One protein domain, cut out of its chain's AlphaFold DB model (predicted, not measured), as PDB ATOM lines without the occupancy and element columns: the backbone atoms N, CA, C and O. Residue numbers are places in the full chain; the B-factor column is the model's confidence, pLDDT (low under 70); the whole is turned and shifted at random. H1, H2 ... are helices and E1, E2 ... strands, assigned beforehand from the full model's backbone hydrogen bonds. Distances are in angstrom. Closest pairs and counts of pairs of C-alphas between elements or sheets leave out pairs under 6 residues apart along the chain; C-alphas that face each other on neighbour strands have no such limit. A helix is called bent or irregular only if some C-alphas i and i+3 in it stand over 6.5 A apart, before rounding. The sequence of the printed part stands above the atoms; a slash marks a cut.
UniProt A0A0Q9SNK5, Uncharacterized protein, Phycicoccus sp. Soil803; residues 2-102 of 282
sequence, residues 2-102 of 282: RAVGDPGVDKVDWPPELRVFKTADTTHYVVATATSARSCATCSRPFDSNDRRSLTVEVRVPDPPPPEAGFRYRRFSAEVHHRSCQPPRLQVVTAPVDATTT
ATOM      1  N   ARG A   2     127.732 -91.982 223.199       31.19
ATOM      2  CA  ARG A   2     128.642 -93.062 223.636       31.19
ATOM      3  C   ARG A   2     128.192 -93.545 225.014       31.19
ATOM      4  O   ARG A   2     127.975 -92.708 225.886       31.19
ATOM      5  N   ALA A   3     128.018 -94.850 225.193       32.34
ATOM      6  CA  ALA A   3     127.822 -95.430 226.514       32.34
ATOM      7  C   ALA A   3     129.191 -95.478 227.203       32.34
ATOM      8  O   ALA A   3     130.016 -96.312 226.866       32.34
ATOM      9  N   VAL A   4     129.448 -94.530 228.101       32.84
ATOM     10  CA  VAL A   4     130.656 -94.528 228.930       32.84
ATOM     11  C   VAL A   4     130.527 -95.652 229.957       32.84
ATOM     12  O   VAL A   4     129.560 -95.645 230.714       32.84
ATOM     13  N   GLY A   5     131.512 -96.554 230.015       34.50
ATOM     14  CA  GLY A   5     131.797 -97.295 231.249       34.50
ATOM     15  C   GLY A   5     131.884 -98.819 231.202       34.50
ATOM     16  O   GLY A   5     131.883 -99.392 232.280       34.50
ATOM     17  N   ASP A   6     132.012 -99.471 230.041       40.50
ATOM     18  CA  ASP A   6     132.394-100.894 230.009       40.50
ATOM     19  C   ASP A   6     133.408-101.162 228.884       40.50
ATOM     20  O   ASP A   6     133.141-100.796 227.728       40.50
ATOM     21  N   PRO A   7     134.580-101.763 229.179       37.59
ATOM     22  CA  PRO A   7     135.664-101.984 228.223       37.59
ATOM     23  C   PRO A   7     135.263-103.039 227.178       37.59
ATOM     24  O   PRO A   7     135.654-104.196 227.230       37.59
ATOM     25  N   GLY A   8     134.450-102.625 226.207       48.59
ATOM     26  CA  GLY A   8     133.903-103.470 225.143       48.59
ATOM     27  C   GLY A   8     132.760-102.788 224.388       48.59
ATOM     28  O   GLY A   8     132.744-102.807 223.157       48.59
ATOM     29  N   VAL A   9     131.876-102.080 225.106       51.88
ATOM     30  CA  VAL A   9     130.736-101.338 224.522       51.88
ATOM     31  C   VAL A   9     131.219-100.207 223.611       51.88
ATOM     32  O   VAL A   9     130.641 -99.950 222.558       51.88
ATOM     33  N   ASP A  10     132.320 -99.550 223.986       55.72
ATOM     34  CA  ASP A  10     132.844 -98.357 223.311       55.72
ATOM     35  C   ASP A  10     133.256 -98.580 221.850       55.72
ATOM     36  O   ASP A  10     133.510 -97.607 221.132       55.72
ATOM     37  N   LYS A  11     133.355 -99.838 221.399       76.06
ATOM     38  CA  LYS A  11     133.746-100.217 220.033       76.06
ATOM     39  C   LYS A  11     132.583-100.715 219.170       76.06
ATOM     40  O   LYS A  11     132.827-101.050 218.011       76.06
ATOM     41  N   VAL A  12     131.355-100.721 219.691       88.56
ATOM     42  CA  VAL A  12     130.171-101.234 218.992       88.56
ATOM     43  C   VAL A  12     129.145-100.120 218.811       88.56
ATOM     44  O   VAL A  12     128.606 -99.586 219.776       88.56
ATOM     45  N   ASP A  13     128.840 -99.791 217.560       92.44
ATOM     46  CA  ASP A  13     127.746 -98.890 217.210       92.44
ATOM     47  C   ASP A  13     126.439 -99.688 217.095       92.44
ATOM     48  O   ASP A  13     126.392-100.722 216.437       92.44
ATOM     49  N   TRP A  14     125.349 -99.209 217.689       92.81
ATOM     50  CA  TRP A  14     124.061 -99.912 217.696       92.81
ATOM     51  C   TRP A  14     122.885 -98.922 217.635       92.81
ATOM     52  O   TRP A  14     123.056 -97.751 217.996       92.81
ATOM     53  N   PRO A  15     121.708 -99.342 217.129       90.81
ATOM     54  CA  PRO A  15     120.573 -98.442 216.918       90.81
ATOM     55  C   PRO A  15     119.941 -98.031 218.262       90.81
ATOM     56  O   PRO A  15     119.486 -98.905 219.002       90.81
ATOM     57  N   PRO A  16     119.886 -96.731 218.617       87.38
ATOM     58  CA  PRO A  16     119.411 -96.288 219.931       87.38
ATOM     59  C   PRO A  16     117.957 -96.689 220.224       87.38
ATOM     60  O   PRO A  16     117.597 -96.871 221.387       87.38
ATOM     61  N   GLU A  17     117.143 -96.878 219.185       88.69
ATOM     62  CA  GLU A  17     115.753 -97.333 219.261       88.69
ATOM     63  C   GLU A  17     115.631 -98.747 219.846       88.69
ATOM     64  O   GLU A  17     114.581 -99.099 220.378       88.69
ATOM     65  N   LEU A  18     116.707 -99.544 219.836       85.31
ATOM     66  CA  LEU A  18     116.743-100.862 220.475       85.31
ATOM     67  C   LEU A  18     116.407-100.786 221.973       85.31
ATOM     68  O   LEU A  18     115.824-101.724 222.518       85.31
ATOM     69  N   ARG A  19     116.678 -99.639 222.621       83.50
ATOM     70  CA  ARG A  19     116.309 -99.388 224.025       83.50
ATOM     71  C   ARG A  19     114.811 -99.482 224.283       83.50
ATOM     72  O   ARG A  19     114.416 -99.801 225.396       83.50
ATOM     73  N   VAL A  20     113.980 -99.239 223.272       81.69
ATOM     74  CA  VAL A  20     112.522 -99.389 223.384       81.69
ATOM     75  C   VAL A  20     112.128-100.861 223.566       81.69
ATOM     76  O   VAL A  20     111.090-101.151 224.154       81.69
ATOM     77  N   PHE A  21     112.958-101.794 223.086       78.12
ATOM     78  CA  PHE A  21     112.663-103.228 223.080       78.12
ATOM     79  C   PHE A  21     113.379-104.016 224.178       78.12
ATOM     80  O   PHE A  21     112.782-104.953 224.701       78.12
ATOM     81  N   LYS A  22     114.632-103.658 224.493       75.06
ATOM     82  CA  LYS A  22     115.489-104.331 225.489       75.06
ATOM     83  C   LYS A  22     115.657-103.549 226.798       75.06
ATOM     84  O   LYS A  22     116.329-104.035 227.694       75.06
ATOM     85  N   THR A  23     115.122-102.328 226.879       75.94
ATOM     86  CA  THR A  23     115.075-101.498 228.097       75.94
ATOM     87  C   THR A  23     116.423-101.429 228.841       75.94
ATOM     88  O   THR A  23     117.411-100.969 228.251       75.94
ATOM     89  N   ALA A  24     116.475-101.845 230.108       68.38
ATOM     90  CA  ALA A  24     117.663-101.806 230.959       68.38
ATOM     91  C   ALA A  24     118.802-102.696 230.424       68.38
ATOM     92  O   ALA A  24     119.973-102.338 230.556       68.38
ATOM     93  N   ASP A  25     118.470-103.769 229.706       71.69
ATOM     94  CA  ASP A  25     119.416-104.807 229.274       71.69
ATOM     95  C   ASP A  25     120.009-104.565 227.899       71.69
ATOM     96  O   ASP A  25     120.839-105.330 227.413       71.69
ATOM     97  N   THR A  26     119.626-103.462 227.261       78.69
ATOM     98  CA  THR A  26     120.104-103.121 225.921       78.69
ATOM     99  C   THR A  26     121.629-103.106 225.847       78.69
ATOM    100  O   THR A  26     122.200-103.586 224.871       78.69
ATOM    101  N   THR A  27     122.303-102.588 226.877       80.44
ATOM    102  CA  THR A  27     123.770-102.554 226.918       80.44
ATOM    103  C   THR A  27     124.355-103.959 227.039       80.44
ATOM    104  O   THR A  27     125.234-104.295 226.249       80.44
ATOM    105  N   HIS A  28     123.847-104.784 227.965       76.69
ATOM    106  CA  HIS A  28     124.301-106.167 228.138       76.69
ATOM    107  C   HIS A  28     124.112-106.948 226.838       76.69
ATOM    108  O   HIS A  28     125.063-107.520 226.316       76.69
ATOM    109  N   TYR A  29     122.914-106.884 226.254       79.31
ATOM    110  CA  TYR A  29     122.589-107.538 224.992       79.31
ATOM    111  C   TYR A  29     123.542-107.134 223.858       79.31
ATOM    112  O   TYR A  29     124.037-107.993 223.129       79.31
ATOM    113  N   VAL A  30     123.835-105.836 223.709       85.06
ATOM    114  CA  VAL A  30     124.758-105.338 222.675       85.06
ATOM    115  C   VAL A  30     126.173-105.862 222.902       85.06
ATOM    116  O   VAL A  30     126.805-106.315 221.950       85.06
ATOM    117  N   VAL A  31     126.680-105.793 224.136       81.19
ATOM    118  CA  VAL A  31     128.030-106.268 224.480       81.19
ATOM    119  C   VAL A  31     128.149-107.752 224.227       81.19
ATOM    120  O   VAL A  31     129.109-108.188 223.592       81.19
ATOM    121  N   ALA A  32     127.172-108.509 224.701       78.50
ATOM    122  CA  ALA A  32     127.150-109.944 224.589       78.50
ATOM    123  C   ALA A  32     127.118-110.388 223.127       78.50
ATOM    124  O   ALA A  32     128.019-111.096 222.680       78.50
ATOM    125  N   THR A  33     126.178-109.844 222.351       82.75
ATOM    126  CA  THR A  33     126.059-110.116 220.912       82.75
ATOM    127  C   THR A  33     127.324-109.710 220.150       82.75
ATOM    128  O   THR A  33     127.805-110.429 219.279       82.75
ATOM    129  N   ALA A  34     127.918-108.561 220.482       85.75
ATOM    130  CA  ALA A  34     129.157-108.135 219.845       85.75
ATOM    131  C   ALA A  34     130.349-109.019 220.215       85.75
ATOM    132  O   ALA A  34     131.220-109.221 219.374       85.75
ATOM    133  N   THR A  35     130.405-109.513 221.452       79.75
ATOM    134  CA  THR A  35     131.490-110.357 221.972       79.75
ATOM    135  C   THR A  35     131.410-111.780 221.433       79.75
ATOM    136  O   THR A  35     132.449-112.399 221.207       79.75
ATOM    137  N   SER A  36     130.197-112.286 221.216       78.12
ATOM    138  CA  SER A  36     129.932-113.620 220.677       78.12
ATOM    139  C   SER A  36     130.218-113.701 219.170       78.12
ATOM    140  O   SER A  36     130.685-114.722 218.664       78.12
ATOM    141  N   ALA A  37     130.055-112.594 218.438       84.62
ATOM    142  CA  ALA A  37     130.338-112.561 217.010       84.62
ATOM    143  C   ALA A  37     131.831-112.746 216.678       84.62
ATOM    144  O   ALA A  37     132.689-111.928 217.023       84.62
ATOM    145  N   ARG A  38     132.120-113.810 215.918       83.44
ATOM    146  CA  ARG A  38     133.476-114.186 215.476       83.44
ATOM    147  C   ARG A  38     133.902-113.529 214.166       83.44
ATOM    148  O   ARG A  38     135.085-113.259 213.961       83.44
ATOM    149  N   SER A  39     132.945-113.262 213.285       89.94
ATOM    150  CA  SER A  39     133.176-112.709 211.951       89.94
ATOM    151  C   SER A  39     132.074-111.743 211.552       89.94
ATOM    152  O   SER A  39     130.937-111.859 212.001       89.94
ATOM    153  N   CYS A  40     132.410-110.812 210.665       93.06
ATOM    154  CA  CYS A  40     131.465-109.866 210.091       93.06
ATOM    155  C   CYS A  40     130.424-110.584 209.229       93.06
ATOM    156  O   CYS A  40     130.793-111.259 208.270       93.06
ATOM    157  N   ALA A  41     129.137-110.388 209.516       93.00
ATOM    158  CA  ALA A  41     128.055-111.026 208.763       93.00
ATOM    159  C   ALA A  41     128.011-110.596 207.280       93.00
ATOM    160  O   ALA A  41     127.670-111.398 206.421       93.00
ATOM    161  N   THR A  42     128.448-109.373 206.948       95.44
ATOM    162  CA  THR A  42     128.497-108.906 205.547       95.44
ATOM    163  C   THR A  42     129.676-109.476 204.750       95.44
ATOM    164  O   THR A  42     129.515-109.866 203.599       95.44
ATOM    165  N   CYS A  43     130.896-109.446 205.303       95.00
ATOM    166  CA  CYS A  43     132.117-109.752 204.535       95.00
ATOM    167  C   CYS A  43     132.830-111.038 204.965       95.00
ATOM    168  O   CYS A  43     133.901-111.336 204.440       95.00
ATOM    169  N   SER A  44     132.282-111.744 205.956       94.69
ATOM    170  CA  SER A  44     132.780-113.000 206.537       94.69
ATOM    171  C   SER A  44     134.198-112.951 207.116       94.69
ATOM    172  O   SER A  44     134.701-113.961 207.604       94.69
ATOM    173  N   ARG A  45     134.864-111.789 207.111       93.75
ATOM    174  CA  ARG A  45     136.188-111.625 207.717       93.75
ATOM    175  C   ARG A  45     136.085-111.668 209.248       93.75
ATOM    176  O   ARG A  45     135.135-111.087 209.784       93.75
ATOM    177  N   PRO A  46     137.046-112.306 209.943       91.75
ATOM    178  CA  PRO A  46     137.123-112.276 211.400       91.75
ATOM    179  C   PRO A  46     137.174-110.849 211.944       91.75
ATOM    180  O   PRO A  46     137.617-109.931 211.248       91.75
ATOM    181  N   PHE A  47     136.733-110.672 213.187       87.56
ATOM    182  CA  PHE A  47     136.901-109.404 213.884       87.56
ATOM    183  C   PHE A  47     138.214-109.343 214.654       87.56
ATOM    184  O   PHE A  47     138.469-110.170 215.529       87.56
ATOM    185  N   ASP A  48     138.972-108.277 214.428       85.94
ATOM    186  CA  ASP A  48     140.139-107.943 215.229       85.94
ATOM    187  C   ASP A  48     139.748-107.153 216.489       85.94
ATOM    188  O   ASP A  48     138.661-106.574 216.611       85.94
ATOM    189  N   SER A  49     140.668-107.082 217.455       79.06
ATOM    190  CA  SER A  49     140.469-106.349 218.716       79.06
ATOM    191  C   SER A  49     140.327-104.830 218.529       79.06
ATOM    192  O   SER A  49     139.797-104.139 219.403       79.06
ATOM    193  N   ASN A  50     140.788-104.296 217.394       82.19
ATOM    194  CA  ASN A  50     140.733-102.872 217.056       82.19
ATOM    195  C   ASN A  50     139.560-102.500 216.145       82.19
ATOM    196  O   ASN A  50     139.337-101.310 215.911       82.19
ATOM    197  N   ASP A  51     138.798-103.483 215.668       87.00
ATOM    198  CA  ASP A  51     137.697-103.221 214.756       87.00
ATOM    199  C   ASP A  51     136.584-102.417 215.424       87.00
ATOM    200  O   ASP A  51     136.147-102.692 216.545       87.00
ATOM    201  N   ARG A  52     136.084-101.423 214.686       90.56
ATOM    202  CA  ARG A  52     134.802-100.785 214.982       90.56
ATOM    203  C   ARG A  52     133.701-101.691 214.458       90.56
ATOM    204  O   ARG A  52     133.643-101.953 213.256       90.56
ATOM    205  N   ARG A  53     132.832-102.142 215.354       93.12
ATOM    206  CA  ARG A  53     131.717-103.030 215.035       93.12
ATOM    207  C   ARG A  53     130.421-102.235 214.950       93.12
ATOM    208  O   ARG A  53     130.298-101.164 215.544       93.12
ATOM    209  N   SER A  54     129.458-102.753 214.214       95.06
ATOM    210  CA  SER A  54     128.086-102.263 214.179       95.06
ATOM    211  C   SER A  54     127.118-103.418 214.357       95.06
ATOM    212  O   SER A  54     127.355-104.516 213.857       95.06
ATOM    213  N   LEU A  55     126.026-103.153 215.062       94.38
ATOM    214  CA  LEU A  55     124.968-104.118 215.307       94.38
ATOM    215  C   LEU A  55     123.763-103.814 214.420       94.38
ATOM    216  O   LEU A  55     123.246-102.689 214.428       94.38
ATOM    217  N   THR A  56     123.286-104.822 213.699       93.88
ATOM    218  CA  THR A  56     121.962-104.789 213.080       93.88
ATOM    219  C   THR A  56     121.053-105.793 213.754       93.88
ATOM    220  O   THR A  56     121.440-106.942 213.927       93.88
ATOM    221  N   VAL A  57     119.860-105.351 214.141       90.75
ATOM    222  CA  VAL A  57     118.915-106.162 214.909       90.75
ATOM    223  C   VAL A  57     117.583-106.214 214.180       90.75
ATOM    224  O   VAL A  57     117.015-105.175 213.837       90.75
ATOM    225  N   GLU A  58     117.079-107.420 213.973       88.88
ATOM    226  CA  GLU A  58     115.694-107.689 213.625       88.88
ATOM    227  C   GLU A  58     114.929-108.078 214.896       88.88
ATOM    228  O   GLU A  58     115.328-108.979 215.629       88.88
ATOM    229  N   VAL A  59     113.824-107.385 215.162       84.56
ATOM    230  CA  VAL A  59     112.905-107.684 216.260       84.56
ATOM    231  C   VAL A  59     111.628-108.246 215.667       84.56
ATOM    232  O   VAL A  59     110.869-107.517 215.024       84.56
ATOM    233  N   ARG A  60     111.371-109.531 215.903       80.31
ATOM    234  CA  ARG A  60     110.114-110.171 215.517       80.31
ATOM    235  C   ARG A  60     109.105-110.076 216.647       80.31
ATOM    236  O   ARG A  60     109.408-110.437 217.786       80.31
ATOM    237  N   VAL A  61     107.914-109.587 216.315       77.44
ATOM    238  CA  VAL A  61     106.786-109.442 217.238       77.44
ATOM    239  C   VAL A  61     105.584-110.212 216.671       77.44
ATOM    240  O   VAL A  61     105.220-109.969 215.520       77.44
ATOM    241  N   PRO A  62     104.976-111.129 217.439       69.56
ATOM    242  CA  PRO A  62     103.809-111.895 216.996       69.56
ATOM    243  C   PRO A  62     102.558-111.030 216.782       69.56
ATOM    244  O   PRO A  62     102.316-110.090 217.545       69.56
ATOM    245  N   ASP A  63     101.752-111.393 215.777       67.31
ATOM    246  CA  ASP A  63     100.428-110.827 215.482       67.31
ATOM    247  C   ASP A  63      99.404-111.955 215.178       67.31
ATOM    248  O   ASP A  63      99.669-112.779 214.304       67.31
ATOM    249  N   PRO A  64      98.252-112.064 215.870       61.88
ATOM    250  CA  PRO A  64      97.867-111.290 217.045       61.88
ATOM    251  C   PRO A  64      98.784-111.588 218.244       61.88
ATOM    252  O   PRO A  64      99.437-112.634 218.285       61.88
ATOM    253  N   PRO A  65      98.852-110.685 219.241       60.69
ATOM    254  CA  PRO A  65      99.544-110.980 220.489       60.69
ATOM    255  C   PRO A  65      98.972-112.263 221.128       60.69
ATOM    256  O   PRO A  65      97.775-112.521 220.961       60.69
ATOM    257  N   PRO A  66      99.793-113.055 221.847       56.12
ATOM    258  CA  PRO A  66      99.361-114.310 222.451       56.12
ATOM    259  C   PRO A  66      98.062-114.159 223.258       56.12
ATOM    260  O   PRO A  66      97.861-113.129 223.906       56.12
ATOM    261  N   PRO A  67      97.171-115.167 223.215       50.03
ATOM    262  CA  PRO A  67      95.843-115.096 223.824       50.03
ATOM    263  C   PRO A  67      95.872-115.008 225.358       50.03
ATOM    264  O   PRO A  67      94.893-114.564 225.959       50.03
ATOM    265  N   GLU A  68      96.981-115.386 225.995       54.88
ATOM    266  CA  GLU A  68      97.216-115.132 227.414       54.88
ATOM    267  C   GLU A  68      97.577-113.654 227.600       54.88
ATOM    268  O   GLU A  68      98.607-113.170 227.126       54.88
ATOM    269  N   ALA A  69      96.654-112.905 228.204       39.31
ATOM    270  CA  ALA A  69      96.697-111.455 228.309       39.31
ATOM    271  C   ALA A  69      97.865-110.957 229.183       39.31
ATOM    272  O   ALA A  69      97.666-110.586 230.334       39.31
ATOM    273  N   GLY A  70      99.049-110.856 228.579       45.84
ATOM    274  CA  GLY A  70     100.233-110.195 229.137       45.84
ATOM    275  C   GLY A  70     101.565-110.719 228.569       45.84
ATOM    276  O   GLY A  70     102.538-109.958 228.507       45.84
ATOM    277  N   PHE A  71     101.619-111.950 228.052       46.47
ATOM    278  CA  PHE A  71     102.828-112.527 227.474       46.47
ATOM    279  C   PHE A  71     103.080-111.904 226.110       46.47
ATOM    280  O   PHE A  71     102.525-112.296 225.088       46.47
ATOM    281  N   ARG A  72     103.960-110.903 226.069       57.56
ATOM    282  CA  ARG A  72     104.539-110.420 224.812       57.56
ATOM    283  C   ARG A  72     105.906-111.061 224.655       57.56
ATOM    284  O   ARG A  72     106.850-110.612 225.304       57.56
ATOM    285  N   TYR A  73     106.012-112.094 223.826       62.50
ATOM    286  CA  TYR A  73     107.319-112.605 223.429       62.50
ATOM    287  C   TYR A  73     107.873-111.783 222.261       62.50
ATOM    288  O   TYR A  73     107.127-111.246 221.436       62.50
ATOM    289  N   ARG A  74     109.195-111.639 222.218       72.44
ATOM    290  CA  ARG A  74     109.933-111.006 221.121       72.44
ATOM    291  C   ARG A  74     111.154-111.859 220.816       72.44
ATOM    292  O   ARG A  74     111.900-112.199 221.735       72.44
ATOM    293  N   ARG A  75     111.377-112.152 219.537       75.50
ATOM    294  CA  ARG A  75     112.614-112.793 219.072       75.50
ATOM    295  C   ARG A  75     113.539-111.721 218.518       75.50
ATOM    296  O   ARG A  75     113.097-110.853 217.762       75.50
ATOM    297  N   PHE A  76     114.801-111.774 218.923       79.50
ATOM    298  CA  PHE A  76     115.829-110.844 218.479       79.50
ATOM    299  C   PHE A  76     116.865-111.604 217.670       79.50
ATOM    300  O   PHE A  76     117.642-112.361 218.241       79.50
ATOM    301  N   SER A  77     116.906-111.356 216.368       83.00
ATOM    302  CA  SER A  77     117.974-111.861 215.509       83.00
ATOM    303  C   SER A  77     118.949-110.723 215.268       83.00
ATOM    304  O   SER A  77     118.554-109.636 214.838       83.00
ATOM    305  N   ALA A  78     120.218-110.935 215.593       87.38
ATOM    306  CA  ALA A  78     121.220-109.893 215.469       87.38
ATOM    307  C   ALA A  78     122.440-110.349 214.693       87.38
ATOM    308  O   ALA A  78     122.960-111.446 214.863       87.38
ATOM    309  N   GLU A  79     122.928-109.428 213.880       91.69
ATOM    310  CA  GLU A  79     124.145-109.590 213.117       91.69
ATOM    311  C   GLU A  79     125.130-108.500 213.511       91.69
ATOM    312  O   GLU A  79     124.779-107.325 213.682       91.69
ATOM    313  N   VAL A  80     126.392-108.898 213.618       92.19
ATOM    314  CA  VAL A  80     127.492-107.984 213.894       92.19
ATOM    315  C   VAL A  80     128.303-107.816 212.625       92.19
ATOM    316  O   VAL A  80     128.689-108.779 211.961       92.19
ATOM    317  N   HIS A  81     128.598-106.564 212.302       94.94
ATOM    318  CA  HIS A  81     129.300-106.174 211.090       94.94
ATOM    319  C   HIS A  81     130.520-105.328 211.427       94.94
ATOM    320  O   HIS A  81     130.598-104.700 212.484       94.94
ATOM    321  N   HIS A  82     131.478-105.246 210.503       94.81
ATOM    322  CA  HIS A  82     132.413-104.124 210.510       94.81
ATOM    323  C   HIS A  82     131.619-102.847 210.264       94.81
ATOM    324  O   HIS A  82     130.772-102.799 209.371       94.81
ATOM    325  N   ARG A  83     131.957-101.777 210.984       93.56
ATOM    326  CA  ARG A  83     131.259-100.494 210.861       93.56
ATOM    327  C   ARG A  83     131.263 -99.934 209.437       93.56
ATOM    328  O   ARG A  83     130.325 -99.245 209.046       93.56
ATOM    329  N   SER A  84     132.319-100.225 208.679       93.81
ATOM    330  CA  SER A  84     132.465 -99.849 207.271       93.81
ATOM    331  C   SER A  84     131.631-100.702 206.311       93.81
ATOM    332  O   SER A  84     131.367-100.255 205.204       93.81
ATOM    333  N   CYS A  85     131.258-101.924 206.700       95.94
ATOM    334  CA  CYS A  85     130.455-102.821 205.869       95.94
ATOM    335  C   CYS A  85     128.970-102.479 205.959       95.94
ATOM    336  O   CYS A  85     128.306-102.394 204.933       95.94
ATOM    337  N   GLN A  86     128.468-102.238 207.172       95.50
ATOM    338  CA  GLN A  86     127.057-101.944 207.391       95.50
ATOM    339  C   GLN A  86     126.878-100.978 208.565       95.50
ATOM    340  O   GLN A  86     127.494-101.171 209.614       95.50
ATOM    341  N   PRO A  87     126.059 -99.918 208.450       94.19
ATOM    342  CA  PRO A  87     125.710 -99.099 209.603       94.19
ATOM    343  C   PRO A  87     124.788 -99.831 210.590       94.19
ATOM    344  O   PRO A  87     124.113-100.780 210.191       94.19
ATOM    345  N   PRO A  88     124.724 -99.394 211.866       95.38
ATOM    346  CA  PRO A  88     123.774 -99.955 212.809       95.38
ATOM    347  C   PRO A  88     122.350 -99.728 212.309       95.38
ATOM    348  O   PRO A  88     122.030 -98.659 211.782       95.38
ATOM    349  N   ARG A  89     121.501-100.739 212.469       95.25
ATOM    350  CA  ARG A  89     120.136-100.737 211.937       95.25
ATOM    351  C   ARG A  89     119.219-101.546 212.837       95.25
ATOM    352  O   ARG A  89     119.604-102.609 213.307       95.25
ATOM    353  N   LEU A  90     118.000-101.060 213.031       93.62
ATOM    354  CA  LEU A  90     116.919-101.805 213.667       93.62
ATOM    355  C   LEU A  90     115.816-102.043 212.639       93.62
ATOM    356  O   LEU A  90     115.420-101.116 211.929       93.62
ATOM    357  N   GLN A  91     115.321-103.270 212.562       92.31
ATOM    358  CA  GLN A  91     114.145-103.632 211.784       92.31
ATOM    359  C   GLN A  91     113.143-104.315 212.707       92.31
ATOM    360  O   GLN A  91     113.511-105.188 213.481       92.31
ATOM    361  N   VAL A  92     111.879-103.910 212.636       88.38
ATOM    362  CA  VAL A  92     110.796-104.538 213.397       88.38
ATOM    363  C   VAL A  92     109.906-105.260 212.402       88.38
ATOM    364  O   VAL A  92     109.430-104.646 211.446       88.38
ATOM    365  N   VAL A  93     109.721-106.559 212.607       85.06
ATOM    366  CA  VAL A  93     108.907-107.420 211.754       85.06
ATOM    367  C   VAL A  93     107.735-107.931 212.577       85.06
ATOM    368  O   VAL A  93     107.910-108.677 213.538       85.06
ATOM    369  N   THR A  94     106.533-107.519 212.197       78.38
ATOM    370  CA  THR A  94     105.280-108.115 212.664       78.38
ATOM    371  C   THR A  94     104.840-109.162 211.658       78.38
ATOM    372  O   THR A  94     104.684-108.844 210.478       78.38
ATOM    373  N   ALA A  95     104.675-110.400 212.112       64.88
ATOM    374  CA  ALA A  95     104.255-111.515 211.273       64.88
ATOM    375  C   ALA A  95     103.121-112.292 211.960       64.88
ATOM    376  O   ALA A  95     103.115-112.357 213.195       64.88
ATOM    377  N   PRO A  96     102.196-112.886 211.179       60.91
ATOM    378  CA  PRO A  96     101.207-113.808 211.708       60.91
ATOM    379  C   PRO A  96     101.891-114.904 212.522       60.91
ATOM    380  O   PRO A  96     102.888-115.467 212.066       60.91
ATOM    381  N   VAL A  97     101.361-115.223 213.702       54.62
ATOM    382  CA  VAL A  97     101.690-116.500 214.343       54.62
ATOM    383  C   VAL A  97     101.004-117.577 213.506       54.62
ATOM    384  O   VAL A  97      99.804-117.807 213.646       54.62
ATOM    385  N   ASP A  98     101.726-118.175 212.562       44.62
ATOM    386  CA  ASP A  98     101.207-119.314 211.814       44.62
ATOM    387  C   ASP A  98     100.938-120.456 212.803       44.62
ATOM    388  O   ASP A  98     101.767-120.770 213.656       44.62
ATOM    389  N   ALA A  99      99.812-121.154 212.663       41.59
ATOM    390  CA  ALA A  99      99.542-122.370 213.442       41.59
ATOM    391  C   ALA A  99     100.583-123.488 213.186       41.59
ATOM    392  O   ALA A  99     100.594-124.501 213.880       41.59
ATOM    393  N   THR A 100     101.439-123.306 212.172       39.22
ATOM    394  CA  THR A 100     102.593-124.142 211.824       39.22
ATOM    395  C   THR A 100     103.940-123.516 212.180       39.22
ATOM    396  O   THR A 100     104.949-124.209 212.071       39.22
ATOM    397  N   THR A 101     104.004-122.232 212.568       42.19
ATOM    398  CA  THR A 101     105.176-121.769 213.317       42.19
ATOM    399  C   THR A 101     105.076-122.462 214.650       42.19
ATOM    400  O   THR A 101     104.186-122.153 215.439       42.19
ATOM    401  N   THR A 102     105.938-123.462 214.812       41.34
ATOM    402  CA  THR A 102     106.183-124.176 216.051       41.34
ATOM    403  C   THR A 102     106.011-123.195 217.186       41.34
ATOM    404  O   THR A 102     106.633-122.126 217.167       41.34
TER     405      THR A 102
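Overview. This is residues 2 to 102 of the 282 residues of an uncharacterized protein of Phycicoccus sp. Soil803 (UniProt A0A0Q9SNK5). A long, narrow, twisted sheet of three strands is covered on one face by a single kinked helix, H1, which crosses the strands slantwise. The long axis runs with the strands, and the links extend it at both ends: residues 37 to 52 reach beyond one end and residues 64 to 72 beyond the other. The printed part has 101 residues, with one named helix and three named strands in the order H1, E1, E2, E3; the sheet runs E2, E1, E3 and is mixed, with E2 and E1 antiparallel and E1 and E3 parallel. The class is mixed, helices and strands, with 50 residues in named elements, under half of those printed. The whole is only just compact, close to loose, with a radius of gyration of the C-alphas of 15.3 A, and it is elongated, spanning 47 by 29 by 19 A.

Along the chain. Residues 2 to 15 hold no named element. H1 is residues 16 to 36, from C-alpha 16 at (119.411, -96.288, 219.931), 20.3 A from first to last C-alpha. It is irregular: C-alphas 21 and 24 are 9.4 A apart, and it has a kink of 112 degrees near residue 23. E1, residues 53 to 63, is the longest strand at 32.2 A and begins at C-alpha 53 (131.717, -103.030, 215.035). E2, residues 73 to 82, measures 29.5 A. E3, residues 89 to 96, measures 23.0 A and ends at C-alpha 96 (101.207, -113.808, 211.708).

Arrangement. E1 is the inner strand of the sheet; E2 and E3 are its edge strands and are apart. E1 and E2 form a hairpin, antiparallel at 159 degrees, with N 58 and O 77 at 2.8 A, within hydrogen-bond range. E1 and E3 are parallel at 19 degrees, with N 59 and O 91 within hydrogen-bond range at 2.8 A. Residues 12 to 13 pair briefly with residues 53 to 54 of E1, parallel. H1 is on the sheet at a height of 9.4 A, over E2, E1 and E3, and makes two layers with it, a helix on one face of a sheet. On the local plane its rough line stands at 56 degrees to E2, slantwise to the strands. The closest C-alphas of H1 and E2 are those of Ala 34 and Val 80, 6.2 A apart; those of H1 and E3 are Leu 18 and Leu 90, 6.9 A. In H1, 11 of 17 O i to N i+4 pairs are within hydrogen-bond range.

Size, cuts and confidence. The two C-alphas farthest apart, those of Asn 50 and Pro 67, are 47.0 A apart. The printed part has no cut. The link from H1 to E1 is long, with 16 residues. The mean pLDDT of the printed part is 75.7; residues 2 to 10, 24, 62 to 73 and 95 to 102 are under 70.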